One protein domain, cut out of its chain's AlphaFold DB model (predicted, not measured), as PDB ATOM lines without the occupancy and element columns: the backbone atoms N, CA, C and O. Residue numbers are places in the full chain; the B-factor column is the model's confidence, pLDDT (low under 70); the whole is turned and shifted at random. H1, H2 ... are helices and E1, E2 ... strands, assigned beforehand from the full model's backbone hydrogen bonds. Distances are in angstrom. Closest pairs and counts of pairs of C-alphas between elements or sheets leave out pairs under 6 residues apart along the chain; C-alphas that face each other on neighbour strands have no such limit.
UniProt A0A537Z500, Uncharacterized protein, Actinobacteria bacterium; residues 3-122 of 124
ATOM      1  N   ARG A   3      24.683 -22.028 -33.173       92.75
ATOM      2  CA  ARG A   3      25.950 -21.313 -32.986       92.75
ATOM      3  C   ARG A   3      26.399 -20.663 -34.298       92.75
ATOM      4  O   ARG A   3      26.458 -21.359 -35.310       92.75
ATOM      5  N   PRO A   4      26.692 -19.353 -34.318       94.25
ATOM      6  CA  PRO A   4      27.258 -18.723 -35.503       94.25
ATOM      7  C   PRO A   4      28.662 -19.267 -35.772       94.25
ATOM      8  O   PRO A   4      29.424 -19.507 -34.833       94.25
ATOM      9  N   ILE A   5      29.004 -19.435 -37.047       93.69
ATOM     10  CA  ILE A   5      30.360 -19.771 -37.487       93.69
ATOM     11  C   ILE A   5      30.936 -18.601 -38.281       93.69
ATOM     12  O   ILE A   5      30.246 -17.963 -39.078       93.69
ATOM     13  N   ALA A   6      32.197 -18.275 -38.017       92.75
ATOM     14  CA  ALA A   6      32.834 -17.115 -38.614       92.75
ATOM     15  C   ALA A   6      33.344 -17.453 -40.019       92.75
ATOM     16  O   ALA A   6      34.304 -18.198 -40.169       92.75
ATOM     17  N   CYS A   7      32.730 -16.862 -41.040       94.12
ATOM     18  CA  CYS A   7      33.234 -16.858 -42.408       94.12
ATOM     19  C   CYS A   7      32.846 -15.550 -43.101       94.12
ATOM     20  O   CYS A   7      31.895 -14.871 -42.707       94.12
ATOM     21  N   ARG A   8      33.586 -15.179 -44.147       95.62
ATOM     22  CA  ARG A   8      33.294 -13.997 -44.965       95.62
ATOM     23  C   ARG A   8      32.915 -14.419 -46.368       95.62
ATOM     24  O   ARG A   8      33.640 -15.201 -46.984       95.62
ATOM     25  N   ILE A   9      31.838 -13.831 -46.874       96.44
ATOM     26  CA  ILE A   9      31.354 -14.070 -48.228       96.44
ATOM     27  C   ILE A   9      31.518 -12.797 -49.053       96.44
ATOM     28  O   ILE A   9      31.244 -11.686 -48.585       96.44
ATOM     29  N   ARG A  10      31.994 -12.960 -50.286       97.00
ATOM     30  CA  ARG A  10      31.988 -11.917 -51.314       97.00
ATOM     31  C   ARG A  10      31.133 -12.375 -52.484       97.00
ATOM     32  O   ARG A  10      31.126 -13.558 -52.812       97.00
ATOM     33  N   LEU A  11      30.446 -11.423 -53.100       96.44
ATOM     34  CA  LEU A  11      29.666 -11.605 -54.316       96.44
ATOM     35  C   LEU A  11      30.201 -10.632 -55.362       96.44
ATOM     36  O   LEU A  11      30.274  -9.433 -55.088       96.44
ATOM     37  N   ASP A  12      30.633 -11.141 -56.511       96.62
ATOM     38  CA  ASP A  12      31.229 -10.345 -57.595       96.62
ATOM     39  C   ASP A  12      32.405  -9.477 -57.101       96.62
ATOM     40  O   ASP A  12      32.567  -8.308 -57.446       96.62
ATOM     41  N   GLY A  13      33.208 -10.042 -56.194       96.12
ATOM     42  CA  GLY A  13      34.340  -9.364 -55.561       96.12
ATOM     43  C   GLY A  13      33.970  -8.364 -54.455       96.12
ATOM     44  O   GLY A  13      34.867  -7.870 -53.765       96.12
ATOM     45  N   LEU A  14      32.689  -8.096 -54.194       96.00
ATOM     46  CA  LEU A  14      32.241  -7.175 -53.145       96.00
ATOM     47  C   LEU A  14      31.874  -7.920 -51.855       96.00
ATOM     48  O   LEU A  14      31.217  -8.956 -51.925       96.00
ATOM     49  N   PRO A  15      32.263  -7.425 -50.667       95.38
ATOM     50  CA  PRO A  15      31.827  -8.024 -49.410       95.38
ATOM     51  C   PRO A  15      30.307  -7.916 -49.262       95.38
ATOM     52  O   PRO A  15      29.722  -6.871 -49.547       95.38
ATOM     53  N   VAL A  16      29.674  -8.985 -48.780       95.00
ATOM     54  CA  VAL A  16      28.235  -9.009 -48.487       95.00
ATOM     55  C   VAL A  16      27.993  -9.278 -47.008       95.00
ATOM     56  O   VAL A  16      28.772  -9.969 -46.352       95.00
ATOM     57  N   ARG A  17      26.901  -8.728 -46.463       95.06
ATOM     58  CA  ARG A  17      26.464  -9.074 -45.109       95.06
ATOM     59  C   ARG A  17      25.915 -10.491 -45.115       95.06
ATOM     60  O   ARG A  17      24.832 -10.741 -45.649       95.06
ATOM     61  N   SER A  18      26.675 -11.394 -44.511       95.62
ATOM     62  CA  SER A  18      26.333 -12.802 -44.404       95.62
ATOM     63  C   SER A  18      26.331 -13.288 -42.965       95.62
ATOM     64  O   SER A  18      27.092 -12.798 -42.132       95.62
ATOM     65  N   GLU A  19      25.514 -14.295 -42.694       96.62
ATOM     66  CA  GLU A  19      25.515 -15.034 -41.437       96.62
ATOM     67  C   GLU A  19      25.418 -16.522 -41.752       96.62
ATOM     68  O   GLU A  19      24.506 -16.920 -42.480       96.62
ATOM     69  N   THR A  20      26.330 -17.319 -41.191       97.38
ATOM     70  CA  THR A  20      26.267 -18.780 -41.250       97.38
ATOM     71  C   THR A  20      26.073 -19.345 -39.849       97.38
ATOM     72  O   THR A  20      26.818 -19.014 -38.924       97.38
ATOM     73  N   ILE A  21      25.057 -20.187 -39.682       97.19
ATOM     74  CA  ILE A  21      24.679 -20.800 -38.410       97.19
ATOM     75  C   ILE A  21      24.845 -22.310 -38.500       97.19
ATOM     76  O   ILE A  21      24.310 -22.945 -39.405       97.19
ATOM     77  N   LEU A  22      25.516 -22.878 -37.505       96.19
ATOM     78  CA  LEU A  22      25.554 -24.304 -37.226       96.19
ATOM     79  C   LEU A  22      24.454 -24.664 -36.222       96.19
ATOM     80  O   LEU A  22      24.330 -24.034 -35.167       96.19
ATOM     81  N   THR A  23      23.683 -25.702 -36.528       95.81
ATOM     82  CA  THR A  23      22.729 -26.319 -35.601       95.81
ATOM     83  C   THR A  23      22.932 -27.825 -35.579       95.81
ATOM     84  O   THR A  23      23.031 -28.458 -36.621       95.81
ATOM     85  N   GLU A  24      22.951 -28.409 -34.389       92.56
ATOM     86  CA  GLU A  24      23.029 -29.861 -34.206       92.56
ATOM     87  C   GLU A  24      21.701 -30.404 -33.681       92.56
ATOM     88  O   GLU A  24      21.087 -29.803 -32.787       92.56
ATOM     89  N   ALA A  25      21.286 -31.552 -34.216       89.38
ATOM     90  CA  ALA A  25      20.098 -32.285 -33.797       89.38
ATOM     91  C   ALA A  25      20.487 -33.722 -33.409       89.38
ATOM     92  O   ALA A  25      20.420 -34.660 -34.200       89.38
ATOM     93  N   GLY A  26      20.919 -33.888 -32.159       89.06
ATOM     94  CA  GLY A  26      21.506 -35.145 -31.698       89.06
ATOM     95  C   GLY A  26      22.883 -35.415 -32.327       89.06
ATOM     96  O   GLY A  26      23.468 -34.523 -32.941       89.06
ATOM     97  N   PRO A  27      23.427 -36.635 -32.172       87.88
ATOM     98  CA  PRO A  27      24.802 -36.937 -32.577       87.88
ATOM     99  C   PRO A  27      24.983 -37.092 -34.093       87.88
ATOM    100  O   PRO A  27      26.088 -36.920 -34.593       87.88
ATOM    101  N   ASN A  28      23.909 -37.418 -34.816       93.00
ATOM    102  CA  ASN A  28      23.962 -37.877 -36.206       93.00
ATOM    103  C   ASN A  28      23.490 -36.829 -37.225       93.00
ATOM    104  O   ASN A  28      23.557 -37.094 -38.423       93.00
ATOM    105  N   ALA A  29      22.974 -35.680 -36.773       94.25
ATOM    106  CA  ALA A  29      22.403 -34.675 -37.660       94.25
ATOM    107  C   ALA A  29      22.986 -33.278 -37.433       94.25
ATOM    108  O   ALA A  29      23.056 -32.778 -36.305       94.25
ATOM    109  N   LEU A  30      23.358 -32.643 -38.540       95.31
ATOM    110  CA  LEU A  30      23.973 -31.326 -38.601       95.31
ATOM    111  C   LEU A  30      23.240 -30.473 -39.635       95.31
ATOM    112  O   LEU A  30      22.938 -30.934 -40.731       95.31
ATOM    113  N   VAL A  31      22.965 -29.221 -39.285       97.31
ATOM    114  CA  VAL A  31      22.354 -28.234 -40.173       97.31
ATOM    115  C   VAL A  31      23.262 -27.017 -40.274       97.31
ATOM    116  O   VAL A  31      23.689 -26.470 -39.252       97.31
ATOM    117  N   LEU A  32      23.532 -26.586 -41.502       98.00
ATOM    118  CA  LEU A  32      24.220 -25.339 -41.822       98.00
ATOM    119  C   LEU A  32      23.265 -24.415 -42.570       98.00
ATOM    120  O   LEU A  32      22.699 -24.798 -43.590       98.00
ATOM    121  N   SER A  33      23.113 -23.195 -42.068       98.25
ATOM    122  CA  SER A  33      22.253 -22.171 -42.661       98.25
ATOM    123  C   SER A  33      23.085 -20.946 -42.992       98.25
ATOM    124  O   SER A  33      23.554 -20.291 -42.064       98.25
ATOM    125  N   THR A  34      23.243 -20.605 -44.271       98.31
ATOM    126  CA  THR A  34      23.884 -19.355 -44.706       98.31
ATOM    127  C   THR A  34      22.847 -18.397 -45.272       98.31
ATOM    128  O   THR A  34      22.099 -18.742 -46.179       98.31
ATOM    129  N   THR A  35      22.837 -17.160 -44.778       97.56
ATOM    130  CA  THR A  35      21.984 -16.077 -45.286       97.56
ATOM    131  C   THR A  35      22.840 -14.934 -45.818       97.56
ATOM    132  O   THR A  35      23.791 -14.521 -45.158       97.56
ATOM    133  N   LEU A  36      22.498 -14.394 -46.990       96.75
ATOM    134  CA  LEU A  36      23.031 -13.143 -47.539       96.75
ATOM    135  C   LEU A  36      21.922 -12.088 -47.461       96.75
ATOM    136  O   LEU A  36      21.188 -11.860 -48.426       96.75
ATOM    137  N   ARG A  37      21.752 -11.483 -46.279       87.12
ATOM    138  CA  ARG A  37      20.542 -10.714 -45.920       87.12
ATOM    139  C   ARG A  37      20.204  -9.611 -46.919       87.12
ATOM    140  O   ARG A  37      19.064  -9.524 -47.358       87.12
ATOM    141  N   ASP A  38      21.201  -8.831 -47.328       89.38
ATOM    142  CA  ASP A  38      21.004  -7.696 -48.243       89.38
ATOM    143  C   ASP A  38      20.627  -8.132 -49.672       89.38
ATOM    144  O   ASP A  38      20.267  -7.304 -50.504       89.38
ATOM    145  N   ARG A  39      20.723  -9.433 -49.975       91.94
ATOM    146  CA  ARG A  39      20.373 -10.026 -51.270       91.94
ATOM    147  C   ARG A  39      19.097 -10.865 -51.223       91.94
ATOM    148  O   ARG A  39      18.651 -11.313 -52.270       91.94
ATOM    149  N   GLY A  40      18.517 -11.096 -50.042       94.25
ATOM    150  CA  GLY A  40      17.369 -11.995 -49.883       94.25
ATOM    151  C   GLY A  40      17.668 -13.446 -50.277       94.25
ATOM    152  O   GLY A  40      16.749 -14.175 -50.637       94.25
ATOM    153  N   ILE A  41      18.945 -13.846 -50.243       96.81
ATOM    154  CA  ILE A  41      19.407 -15.191 -50.599       96.81
ATOM    155  C   ILE A  41      19.667 -15.974 -49.313       96.81
ATOM    156  O   ILE A  41      20.323 -15.456 -48.402       96.81
ATOM    157  N   TRP A  42      19.206 -17.218 -49.242       96.06
ATOM    158  CA  TRP A  42      19.619 -18.144 -48.191       96.06
ATOM    159  C   TRP A  42      19.729 -19.587 -48.684       96.06
ATOM    160  O   TRP A  42      19.067 -19.992 -49.640       96.06
ATOM    161  N   LEU A  43      20.595 -20.340 -48.009       98.50
ATOM    162  CA  LEU A  43      20.821 -21.764 -48.193       98.50
ATOM    163  C   LEU A  43      20.737 -22.452 -46.834       98.50
ATOM    164  O   LEU A  43      21.528 -22.133 -45.945       98.50
ATOM    165  N   ASP A  44      19.856 -23.438 -46.710       98.38
ATOM    166  CA  ASP A  44      19.865 -24.388 -45.599       98.38
ATOM    167  C   ASP A  44      20.366 -25.740 -46.093       98.38
ATOM    168  O   ASP A  44      20.017 -26.185 -47.181       98.38
ATOM    169  N   SER A  45      21.219 -26.403 -45.323       98.69
ATOM    170  CA  SER A  45      21.754 -27.724 -45.651       98.69
ATOM    171  C   SER A  45      21.649 -28.624 -44.440       98.69
ATOM    172  O   SER A  45      22.179 -28.291 -43.385       98.69
ATOM    173  N   THR A  46      20.955 -29.747 -44.592       98.38
ATOM    174  CA  THR A  46      20.808 -30.780 -43.568       98.38
ATOM    175  C   THR A  46      21.629 -31.993 -43.957       98.38
ATOM    176  O   THR A  46      21.511 -32.492 -45.073       98.38
ATOM    177  N   TYR A  47      22.416 -32.476 -43.007       97.75
ATOM    178  CA  TYR A  47      23.244 -33.666 -43.108       97.75
ATOM    179  C   TYR A  47      22.796 -34.646 -42.037       97.75
ATOM    180  O   TYR A  47      22.776 -34.295 -40.858       97.75
ATOM    181  N   LEU A  48      22.454 -35.866 -42.435       97.19
ATOM    182  CA  LEU A  48      22.104 -36.955 -41.533       97.19
ATOM    183  C   LEU A  48      22.957 -38.165 -41.888       97.19
ATOM    184  O   LEU A  48      22.875 -38.679 -42.998       97.19
ATOM    185  N   GLY A  49      23.758 -38.637 -40.943       94.75
ATOM    186  CA  GLY A  49      24.631 -39.779 -41.176       94.75
ATOM    187  C   GLY A  49      24.973 -40.507 -39.889       94.75
ATOM    188  O   GLY A  49      25.035 -39.917 -38.813       94.75
ATOM    189  N   HIS A  50      25.208 -41.808 -40.009       90.44
ATOM    190  CA  HIS A  50      25.702 -42.653 -38.929       90.44
ATOM    191  C   HIS A  50      26.743 -43.632 -39.484       90.44
ATOM    192  O   HIS A  50      26.805 -43.849 -40.696       90.44
ATOM    193  N   GLY A  51      27.579 -44.203 -38.612       82.31
ATOM    194  CA  GLY A  51      28.610 -45.157 -39.025       82.31
ATOM    195  C   GLY A  51      28.006 -46.317 -39.821       82.31
ATOM    196  O   GLY A  51      27.018 -46.912 -39.393       82.31
ATOM    197  N   ASN A  52      28.612 -46.629 -40.970       79.94
ATOM    198  CA  ASN A  52      28.222 -47.706 -41.894       79.94
ATOM    199  C   ASN A  52      26.899 -47.512 -42.665       79.94
ATOM    200  O   ASN A  52      26.470 -48.442 -43.345       79.94
ATOM    201  N   ALA A  53      26.266 -46.336 -42.599       90.75
ATOM    202  CA  ALA A  53      25.104 -45.985 -43.420       90.75
ATOM    203  C   ALA A  53      25.431 -44.823 -44.369       90.75
ATOM    204  O   ALA A  53      26.263 -43.975 -44.045       90.75
ATOM    205  N   GLU A  54      24.758 -44.771 -45.523       95.94
ATOM    206  CA  GLU A  54      24.843 -43.620 -46.426       95.94
ATOM    207  C   GLU A  54      24.432 -42.336 -45.706       95.94
ATOM    208  O   GLU A  54      23.451 -42.301 -44.954       95.94
ATOM    209  N   SER A  55      25.164 -41.265 -45.985       97.00
ATOM    210  CA  SER A  55      24.811 -39.932 -45.526       97.00
ATOM    211  C   SER A  55      23.716 -39.357 -46.412       97.00
ATOM    212  O   SER A  55      23.854 -39.287 -47.631       97.00
ATOM    213  N   GLN A  56      22.629 -38.930 -45.781       98.06
ATOM    214  CA  GLN A  56      21.520 -38.229 -46.411       98.06
ATOM    215  C   GLN A  56      21.778 -36.729 -46.341       98.06
ATOM    216  O   GLN A  56      22.044 -36.184 -45.265       98.06
ATOM    217  N   ILE A  57      21.686 -36.064 -47.488       98.50
ATOM    218  CA  ILE A  57      21.959 -34.638 -47.624       98.50
ATOM    219  C   ILE A  57      20.756 -33.987 -48.282       98.50
ATOM    220  O   ILE A  57      20.213 -34.491 -49.266       98.50
ATOM    221  N   THR A  58      20.321 -32.859 -47.738       98.62
ATOM    222  CA  THR A  58      19.273 -32.045 -48.349       98.62
ATOM    223  C   THR A  58      19.647 -30.581 -48.274       98.62
ATOM    224  O   THR A  58      20.023 -30.090 -47.212       98.62
ATOM    225  N   HIS A  59      19.495 -29.880 -49.388       98.69
ATOM    226  CA  HIS A  59      19.682 -28.445 -49.496       98.69
ATOM    227  C   HIS A  59      18.352 -27.774 -49.822       98.69
ATOM    228  O   HIS A  59      17.597 -28.277 -50.651       98.69
ATOM    229  N   LEU A  60      18.086 -26.629 -49.201       98.62
ATOM    230  CA  LEU A  60      17.023 -25.705 -49.577       98.62
ATOM    231  C   LEU A  60      17.667 -24.412 -50.069       98.62
ATOM    232  O   LEU A  60      18.367 -23.744 -49.308       98.62
ATOM    233  N   PHE A  61      17.394 -24.055 -51.318       98.38
ATOM    234  CA  PHE A  61      17.873 -22.843 -51.968       98.38
ATOM    235  C   PHE A  61      16.737 -21.845 -52.092       98.38
ATOM    236  O   PHE A  61      15.665 -22.177 -52.611       98.38
ATOM    237  N   VAL A  62      16.968 -20.607 -51.660       97.69
ATOM    238  CA  VAL A  62      15.989 -19.539 -51.848       97.69
ATOM    239  C   VAL A  62      16.663 -18.237 -52.252       97.69
ATOM    240  O   VAL A  62      17.694 -17.844 -51.706       97.69
ATOM    241  N   ALA A  63      16.059 -17.569 -53.230       97.12
ATOM    242  CA  ALA A  63      16.476 -16.277 -53.750       97.12
ATOM    243  C   ALA A  63      15.250 -15.477 -54.219       97.12
ATOM    244  O   ALA A  63      14.204 -16.068 -54.517       97.12
ATOM    245  N   PRO A  64      15.350 -14.140 -54.335       94.81
ATOM    246  CA  PRO A  64      14.262 -13.324 -54.855       94.81
ATOM    247  C   PRO A  64      13.839 -13.769 -56.260       94.81
ATOM    248  O   PRO A  64      14.675 -13.990 -57.133       94.81
ATOM    249  N   GLY A  65      12.529 -13.878 -56.487       91.81
ATOM    250  CA  GLY A  65      11.973 -14.264 -57.787       91.81
ATOM    251  C   GLY A  65      12.013 -15.764 -58.100       91.81
ATOM    252  O   GLY A  65      11.551 -16.148 -59.172       91.81
ATOM    253  N   ARG A  66      12.502 -16.614 -57.186       88.25
ATOM    254  CA  ARG A  66      12.399 -18.078 -57.283       88.25
ATOM    255  C   ARG A  66      11.466 -18.636 -56.212       88.25
ATOM    256  O   ARG A  66      11.400 -18.114 -55.099       88.25
ATOM    257  N   PHE A  67      10.754 -19.710 -56.546       87.38
ATOM    258  CA  PHE A  67      10.172 -20.572 -55.518       87.38
ATOM    259  C   PHE A  67      11.313 -21.287 -54.787       87.38
ATOM    260  O   PHE A  67      12.372 -21.496 -55.372       87.38
ATOM    261  N   GLY A  68      11.128 -21.623 -53.509       92.81
ATOM    262  CA  GLY A  68      12.139 -22.392 -52.785       92.81
ATOM    263  C   GLY A  68      12.371 -23.738 -53.470       92.81
ATOM    264  O   GLY A  68      11.414 -24.467 -53.729       92.81
ATOM    265  N   GLU A  69      13.628 -24.048 -53.771       96.06
ATOM    266  CA  GLU A  69      14.029 -25.269 -54.470       96.06
ATOM    267  C   GLU A  69      14.772 -26.190 -53.506       96.06
ATOM    268  O   GLU A  69      15.641 -25.746 -52.753       96.06
ATOM    269  N   THR A  70      14.436 -27.477 -53.526       97.62
ATOM    270  CA  THR A  70      15.115 -28.484 -52.707       97.62
ATOM    271  C   THR A  70      15.902 -29.449 -53.572       97.62
ATOM    272  O   THR A  70      15.362 -29.996 -54.532       97.62
ATOM    273  N   GLU A  71      17.136 -29.729 -53.174       97.75
ATOM    274  CA  GLU A  71      17.927 -30.842 -53.697       97.75
ATOM    275  C   GLU A  71      18.154 -31.856 -52.584       97.75
ATOM    276  O   GLU A  71      18.470 -31.472 -51.460       97.75
ATOM    277  N   ALA A  72      18.035 -33.144 -52.898       98.12
ATOM    278  CA  ALA A  72      18.377 -34.218 -51.980       98.12
ATOM    279  C   ALA A  72      19.259 -35.253 -52.677       98.12
ATOM    280  O   ALA A  72      19.038 -35.577 -53.845       98.12
ATOM    281  N   ARG A  73      20.238 -35.787 -51.944       98.00
ATOM    282  CA  ARG A  73      21.075 -36.896 -52.404       98.00
ATOM    283  C   ARG A  73      21.564 -37.754 -51.242       98.00
ATOM    284  O   ARG A  73      21.695 -37.270 -50.116       98.00
ATOM    285  N   SER A  74      21.869 -39.007 -51.556       97.88
ATOM    286  CA  SER A  74      22.600 -39.924 -50.684       97.88
ATOM    287  C   SER A  74      24.035 -40.033 -51.172       97.88
ATOM    288  O   SER A  74      24.257 -40.115 -52.381       97.88
ATOM    289  N   VAL A  75      24.993 -40.072 -50.251       96.44
ATOM    290  CA  VAL A  75      26.395 -40.364 -50.569       96.44
ATOM    291  C   VAL A  75      26.941 -41.448 -49.641       96.44
ATOM    292  O   VAL A  75      26.477 -41.571 -48.499       96.44
ATOM    293  N   PRO A  76      27.931 -42.233 -50.091       95.25
ATOM    294  CA  PRO A  76      28.682 -43.123 -49.219       95.25
ATOM    295  C   PRO A  76      29.202 -42.413 -47.957       95.25
ATOM    296  O   PRO A  76      29.545 -41.228 -47.972       95.25
ATOM    297  N   HIS A  77      29.254 -43.145 -46.841       90.31
ATOM    298  CA  HIS A  77      29.694 -42.605 -45.548       90.31
ATOM    299  C   HIS A  77      31.094 -41.978 -45.607       90.31
ATOM    300  O   HIS A  77      31.355 -40.985 -44.938       90.31
ATOM    301  N   ASP A  78      31.998 -42.576 -46.377       91.31
ATOM    302  CA  ASP A  78      33.383 -42.143 -46.548       91.31
ATOM    303  C   ASP A  78      33.520 -40.832 -47.334       91.31
ATOM    304  O   ASP A  78      34.509 -40.124 -47.148       91.31
ATOM    305  N   GLU A  79      32.521 -40.465 -48.139       92.94
ATOM    306  CA  GLU A  79      32.487 -39.186 -48.851       92.94
ATOM    307  C   GLU A  79      32.107 -38.028 -47.916       92.94
ATOM    308  O   GLU A  79      32.803 -37.013 -47.858       92.94
ATOM    309  N   ILE A  80      31.024 -38.182 -47.142       93.38
ATOM    310  CA  ILE A  80      30.574 -37.182 -46.157       93.38
ATOM    311  C   ILE A  80      30.272 -37.880 -44.821       93.38
ATOM    312  O   ILE A  80      29.117 -38.187 -44.515       93.38
ATOM    313  N   PRO A  81      31.285 -38.116 -43.972       91.62
ATOM    314  CA  PRO A  81      31.114 -38.750 -42.670       91.62
ATOM    315  C   PRO A  81      30.650 -37.717 -41.633       91.62
ATOM    316  O   PRO A  81      31.450 -37.154 -40.881       91.62
ATOM    317  N   VAL A  82      29.333 -37.487 -41.567       91.62
ATOM    318  CA  VAL A  82      28.681 -36.443 -40.738       91.62
ATOM    319  C   VAL A  82      29.152 -36.439 -39.278       91.62
ATOM    320  O   VAL A  82      29.298 -35.382 -38.668       91.62
ATOM    321  N   ILE A  83      29.416 -37.616 -38.711       87.56
ATOM    322  CA  ILE A  83      29.801 -37.768 -37.302       87.56
ATOM    323  C   ILE A  83      31.311 -37.648 -37.050       87.56
ATOM    324  O   ILE A  83      31.707 -37.304 -35.941       87.56
ATOM    325  N   HIS A  84      32.155 -37.927 -38.047       84.44
ATOM    326  CA  HIS A  84      33.607 -38.042 -37.856       84.44
ATOM    327  C   HIS A  84      34.394 -36.894 -38.491       84.44
ATOM    328  O   HIS A  84      35.455 -36.541 -37.982       84.44
ATOM    329  N   VAL A  85      33.901 -36.302 -39.586       89.88
ATOM    330  CA  VAL A  85      34.623 -35.257 -40.332       89.88
ATOM    331  C   VAL A  85      33.664 -34.154 -40.791       89.88
ATOM    332  O   VAL A  85      33.412 -33.946 -41.976       89.88
ATOM    333  N   ARG A  86      33.133 -33.394 -39.827       92.00
ATOM    334  CA  ARG A  86      32.120 -32.343 -40.055       92.00
ATOM    335  C   ARG A  86      32.567 -31.193 -40.954       92.00
ATOM    336  O   ARG A  86      31.726 -30.553 -41.582       92.00
ATOM    337  N   ARG A  87      33.876 -30.952 -41.082       95.56
ATOM    338  CA  ARG A  87      34.412 -30.004 -42.074       95.56
ATOM    339  C   ARG A  87      34.010 -30.355 -43.512       95.56
ATOM    340  O   ARG A  87      33.872 -29.448 -44.320       95.56
ATOM    341  N   LEU A  88      33.758 -31.631 -43.828       96.31
ATOM    342  CA  LEU A  88      33.292 -32.029 -45.161       96.31
ATOM    343  C   LEU A  88      31.843 -31.593 -45.414       96.31
ATOM    344  O   LEU A  88      31.541 -31.138 -46.510       96.31
ATOM    345  N   CYS A  89      30.980 -31.599 -44.390       96.69
ATOM    346  CA  CYS A  89      29.653 -30.977 -44.477       96.69
ATOM    347  C   CYS A  89      29.758 -29.462 -44.711       96.69
ATOM    348  O   CYS A  89      28.989 -28.895 -45.478       96.69
ATOM    349  N   LEU A  90      30.724 -28.796 -44.069       97.19
ATOM    350  CA  LEU A  90      30.962 -27.363 -44.259       97.19
ATOM    351  C   LEU A  90      31.426 -27.034 -45.683       97.19
ATOM    352  O   LEU A  90      30.939 -26.077 -46.283       97.19
ATOM    353  N   TYR A  91      32.361 -27.815 -46.224       97.62
ATOM    354  CA  TYR A  91      32.842 -27.632 -47.592       97.62
ATOM    355  C   TYR A  91      31.749 -27.887 -48.613       97.62
ATOM    356  O   TYR A  91      31.570 -27.070 -49.510       97.62
ATOM    357  N   ASP A  92      30.979 -28.957 -48.433       98.19
ATOM    358  CA  ASP A  92      29.819 -29.229 -49.269       98.19
ATOM    359  C   ASP A  92      28.811 -28.069 -49.231       98.19
ATOM    360  O   ASP A  92      28.421 -27.547 -50.271       98.19
ATOM    361  N   HIS A  93      28.463 -27.579 -48.039       98.38
ATOM    362  CA  HIS A  93      27.555 -26.446 -47.880       98.38
ATOM    363  C   HIS A  93      28.031 -25.202 -48.646       98.38
ATOM    364  O   HIS A  93      27.244 -24.553 -49.337       98.38
ATOM    365  N   PHE A  94      29.319 -24.863 -48.553       98.00
ATOM    366  CA  PHE A  94      29.860 -23.698 -49.253       98.00
ATOM    367  C   PHE A  94      30.049 -23.916 -50.753       98.00
ATOM    368  O   PHE A  94      29.843 -22.964 -51.504       98.00
ATOM    369  N   GLN A  95      30.361 -25.133 -51.198       98.06
ATOM    370  CA  GLN A  95      30.356 -25.472 -52.620       98.06
ATOM    371  C   GLN A  95      28.951 -25.282 -53.196       98.06
ATOM    372  O   GLN A  95      28.774 -24.567 -54.175       98.06
ATOM    373  N   ARG A  96      27.924 -25.816 -52.525       98.44
ATOM    374  CA  ARG A  96      26.527 -25.667 -52.951       98.44
ATOM    375  C   ARG A  96      26.041 -24.225 -52.916       98.44
ATOM    376  O   ARG A  96      25.251 -23.831 -53.770       98.44
ATOM    377  N   LEU A  97      26.528 -23.417 -51.976       98.12
ATOM    378  CA  LEU A  97      26.280 -21.979 -51.995       98.12
ATOM    379  C   LEU A  97      26.899 -21.322 -53.232       98.12
ATOM    380  O   LEU A  97      26.241 -20.509 -53.872       98.12
ATOM    381  N   GLN A  98      28.146 -21.649 -53.565       98.31
ATOM    382  CA  GLN A  98      28.826 -21.094 -54.736       98.31
ATOM    383  C   GLN A  98      28.131 -21.503 -56.035       98.31
ATOM    384  O   GLN A  98      27.846 -20.622 -56.842       98.31
ATOM    385  N   ASP A  99      27.771 -22.779 -56.186       98.12
ATOM    386  CA  ASP A  99      27.001 -23.283 -57.330       98.12
ATOM    387  C   ASP A  99      25.657 -22.549 -57.459       98.12
ATOM    388  O   ASP A  99      25.240 -22.153 -58.549       98.12
ATOM    389  N   PHE A 100      24.968 -22.325 -56.332       97.81
ATOM    390  CA  PHE A 100      23.697 -21.611 -56.339       97.81
ATOM    391  C   PHE A 100      23.868 -20.149 -56.760       97.81
ATOM    392  O   PHE A 100      23.100 -19.665 -57.591       97.81
ATOM    393  N   LEU A 101      24.881 -19.454 -56.238       97.25
ATOM    394  CA  LEU A 101      25.188 -18.077 -56.628       97.25
ATOM    395  C   LEU A 101      25.570 -17.983 -58.111       97.25
ATOM    396  O   LEU A 101      25.091 -17.076 -58.792       97.25
ATOM    397  N   ASP A 102      26.336 -18.946 -58.625       97.94
ATOM    398  CA  ASP A 102      26.679 -19.034 -60.048       97.94
ATOM    399  C   ASP A 102      25.425 -19.213 -60.913       97.94
ATOM    400  O   ASP A 102      25.219 -18.480 -61.881       97.94
ATOM    401  N   SER A 103      24.485 -20.063 -60.483       96.56
ATOM    402  CA  SER A 103      23.184 -20.233 -61.151       96.56
ATOM    403  C   SER A 103      22.305 -18.969 -61.153       96.56
ATOM    404  O   SER A 103      21.337 -18.882 -61.916       96.56
ATOM    405  N   LEU A 104      22.608 -18.000 -60.281       95.88
ATOM    406  CA  LEU A 104      21.975 -16.680 -60.221       95.88
ATOM    407  C   LEU A 104      22.753 -15.620 -61.022       95.88
ATOM    408  O   LEU A 104      22.327 -14.467 -61.066       95.88
ATOM    409  N   GLY A 105      23.861 -15.996 -61.666       96.62
ATOM    410  CA  GLY A 105      24.719 -15.104 -62.444       96.62
ATOM    411  C   GLY A 105      25.749 -14.341 -61.610       96.62
ATOM    412  O   GLY A 105      26.219 -13.293 -62.053       96.62
ATOM    413  N   HIS A 106      26.085 -14.832 -60.415       96.62
ATOM    414  CA  HIS A 106      27.043 -14.196 -59.516       96.62
ATOM    415  C   HIS A 106      28.240 -15.090 -59.203       96.62
ATOM    416  O   HIS A 106      28.109 -16.291 -58.995       96.62
ATOM    417  N   THR A 107      29.415 -14.489 -59.023       97.12
ATOM    418  CA  THR A 107      30.586 -15.211 -58.513       97.12
ATOM    419  C   THR A 107      30.661 -15.103 -56.990       97.12
ATOM    420  O   THR A 107      30.971 -14.040 -56.442       97.12
ATOM    421  N   GLY A 108      30.399 -16.213 -56.295       96.69
ATOM    422  CA  GLY A 108      30.533 -16.327 -54.843       96.69
ATOM    423  C   GLY A 108      31.946 -16.713 -54.402       96.69
ATOM    424  O   GLY A 108      32.546 -17.636 -54.943       96.69
ATOM    425  N   GLN A 109      32.479 -16.049 -53.376       97.25
ATOM    426  CA  GLN A 109      33.752 -16.414 -52.743       97.25
ATOM    427  C   GLN A 109      33.572 -16.529 -51.234       97.25
ATOM    428  O   GLN A 109      33.000 -15.632 -50.614       97.25
ATOM    429  N   VAL A 110      34.100 -17.599 -50.638       96.38
ATOM    430  CA  VAL A 110      34.088 -17.821 -49.186       96.38
ATOM    431  C   VAL A 110      35.522 -17.768 -48.666       96.38
ATOM    432  O   VAL A 110      36.436 -18.303 -49.286       96.38
ATOM    433  N   SER A 111      35.740 -17.085 -47.544       95.12
ATOM    434  CA  SER A 111      37.064 -16.915 -46.934       95.12
ATOM    435  C   SER A 111      36.994 -16.919 -45.407       95.12
ATOM    436  O   SER A 111      35.924 -16.722 -44.825       95.12
ATOM    437  N   GLY A 112      38.145 -17.123 -44.759       92.31
ATOM    438  CA  GLY A 112      38.236 -17.241 -43.300       92.31
ATOM    439  C   GLY A 112      37.695 -18.570 -42.777       92.31
ATOM    440  O   GLY A 112      37.050 -18.589 -41.736       92.31
ATOM    441  N   LEU A 113      37.911 -19.658 -43.525       93.50
ATOM    442  CA  LEU A 113      37.365 -20.973 -43.190       93.50
ATOM    443  C   LEU A 113      37.997 -21.597 -41.946       93.50
ATOM    444  O   LEU A 113      37.334 -22.417 -41.331       93.50
ATOM    445  N   ASP A 114      39.200 -21.193 -41.539       92.75
ATOM    446  CA  ASP A 114      39.900 -21.791 -40.392       92.75
ATOM    447  C   ASP A 114      39.025 -21.792 -39.126       92.75
ATOM    448  O   ASP A 114      38.775 -22.837 -38.533       92.75
ATOM    449  N   HIS A 115      38.423 -20.647 -38.788       88.00
ATOM    450  CA  HIS A 115      37.513 -20.540 -37.642       88.00
ATOM    451  C   HIS A 115      36.175 -21.258 -37.847       88.00
ATOM    452  O   HIS A 115      35.565 -21.732 -36.887       88.00
ATOM    453  N   ALA A 116      35.685 -21.330 -39.085       91.00
ATOM    454  CA  ALA A 116      34.465 -22.070 -39.391       91.00
ATOM    455  C   ALA A 116      34.683 -23.586 -39.242       91.00
ATOM    456  O   ALA A 116      33.814 -24.274 -38.707       91.00
ATOM    457  N   ILE A 117      35.853 -24.082 -39.657       94.38
ATOM    458  CA  ILE A 117      36.295 -25.471 -39.500       94.38
ATOM    459  C   ILE A 117      36.424 -25.802 -38.015       94.38
ATOM    460  O   ILE A 117      35.784 -26.742 -37.547       94.38
ATOM    461  N   GLU A 118      37.162 -24.986 -37.257       91.44
ATOM    462  CA  GLU A 118      37.292 -25.143 -35.803       91.44
ATOM    463  C   GLU A 118      35.920 -25.234 -35.128       91.44
ATOM    464  O   GLU A 118      35.699 -26.094 -34.271       91.44
ATOM    465  N   ALA A 119      34.977 -24.383 -35.545       89.31
ATOM    466  CA  ALA A 119      33.629 -24.400 -35.013       89.31
ATOM    467  C   ALA A 119      32.906 -25.719 -35.321       89.31
ATOM    468  O   ALA A 119      32.378 -26.325 -34.396       89.31
ATOM    469  N   VAL A 120      32.875 -26.202 -36.564       90.00
ATOM    470  CA  VAL A 120      32.136 -27.440 -36.881       90.00
ATOM    471  C   VAL A 120      32.783 -28.704 -36.302       90.00
ATOM    472  O   VAL A 120      32.080 -29.692 -36.098       90.00
ATOM    473  N   GLU A 121      34.084 -28.680 -36.012       89.12
ATOM    474  CA  GLU A 121      34.817 -29.831 -35.464       89.12
ATOM    475  C   GLU A 121      34.768 -29.940 -33.938       89.12
ATOM    476  O   GLU A 121      34.795 -31.052 -33.409       89.12
ATOM    477  N   HIS A 122      34.650 -28.824 -33.214       77.50
ATOM    478  CA  HIS A 122      34.494 -28.868 -31.761       77.50
ATOM    479  C   HIS A 122      33.067 -29.285 -31.391       77.50
ATOM    480  O   HIS A 122      32.127 -28.491 -31.488       77.50
TER     481      HIS A 122
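Overview. This is residues 3 to 122 of the 124 residues of an uncharacterized protein of Actinobacteria bacterium (UniProt A0A537Z500). A twisted wall of six antiparallel strands has helices over one face and its other face bare: the long H1 crosses E4, E5 and E6 slantwise, and the shorter H2 covers E1 and E3 at one edge. A small second sheet, E2 with E8, packs beside residues 94 to 102 of H1. The 120 printed residues hold eight named strands and two named helices, in the order E1 E2 E3 E4 E5 E6 E7 H1 E8 H2; the large sheet runs E1 E3 E4 E5 E6 E7. The class is mixed, helices and strands; the whole is compact, with a radius of gyration of the C-alphas of 13.9 A and spans of 41 by 30 by 20 A.

Along the chain. E1, residues 3 to 5, begins at C-alpha 3 (25.950, -21.313, -32.986) and runs on into E2, residues 8 to 11, across a break of 2 residues at 61 degrees. E3 is residues 18 to 24, 20.1 A long. E4, residues 29 to 36, and E5, residues 41 to 48, are 23.7 A long each. E6, residues 55 to 62, spans 23.1 A, and E7, residues 69 to 75, spans 19.9 A. H1, residues 86 to 103, spans 25.9 A from C-alpha 86 (32.120, -32.343, -40.055). E8 is residues 108 to 111, and H2, residues 113 to 121, ends at C-alpha 121 (34.817, -29.831, -35.464).

Arrangement. E3 to E7 form a meander, each strand the antiparallel neighbour of the one before. Within hydrogen-bond range are N 21 and O 33 of the hairpin E3 and E4, 2.8 A, N 34 and O 43 of the hairpin E4 and E5, 2.8 A, N 46 and O 58 of the hairpin E5 and E6, 2.8 A, and N 59 and O 71 of the hairpin E6 and E7, 2.8 A. E1 is the antiparallel neighbour of E3, with N 3 and O 22 at 2.9 A. H1 is on the sheet at a height of 9.1 A; the closest C-alphas of H1 and E5 are those of His 93 and Ser 45, 6.3 A. H2 is on the same face at a height of 10.0 A and runs along the strands, at 3 degrees to E3 on the local plane; its closest C-alpha pair with E1 is Ala 116 and Ile 5, 5.1 A. H1 touches H2 with residues 86 to 90 alone, at a steep tilt of 50 degrees, opposite ways; their closest C-alphas are those of Arg 87 and Ile 117, 5.5 A. E2 and E8 are antiparallel, with N 10 and O 109 at 2.9 A. The closest C-alphas of H1 and E8 are those of Gln 98 and Gly 108, 5.1 A. In H1 and H2 every O i to N i+4 pair is within hydrogen-bond range.

Size, cuts and confidence. The two C-alphas farthest apart, of Leu 14 and Asn 52, are 42.3 A apart. The printed part has no cut and no long link. Its mean pLDDT is 94.6, and no printed residue is under 70.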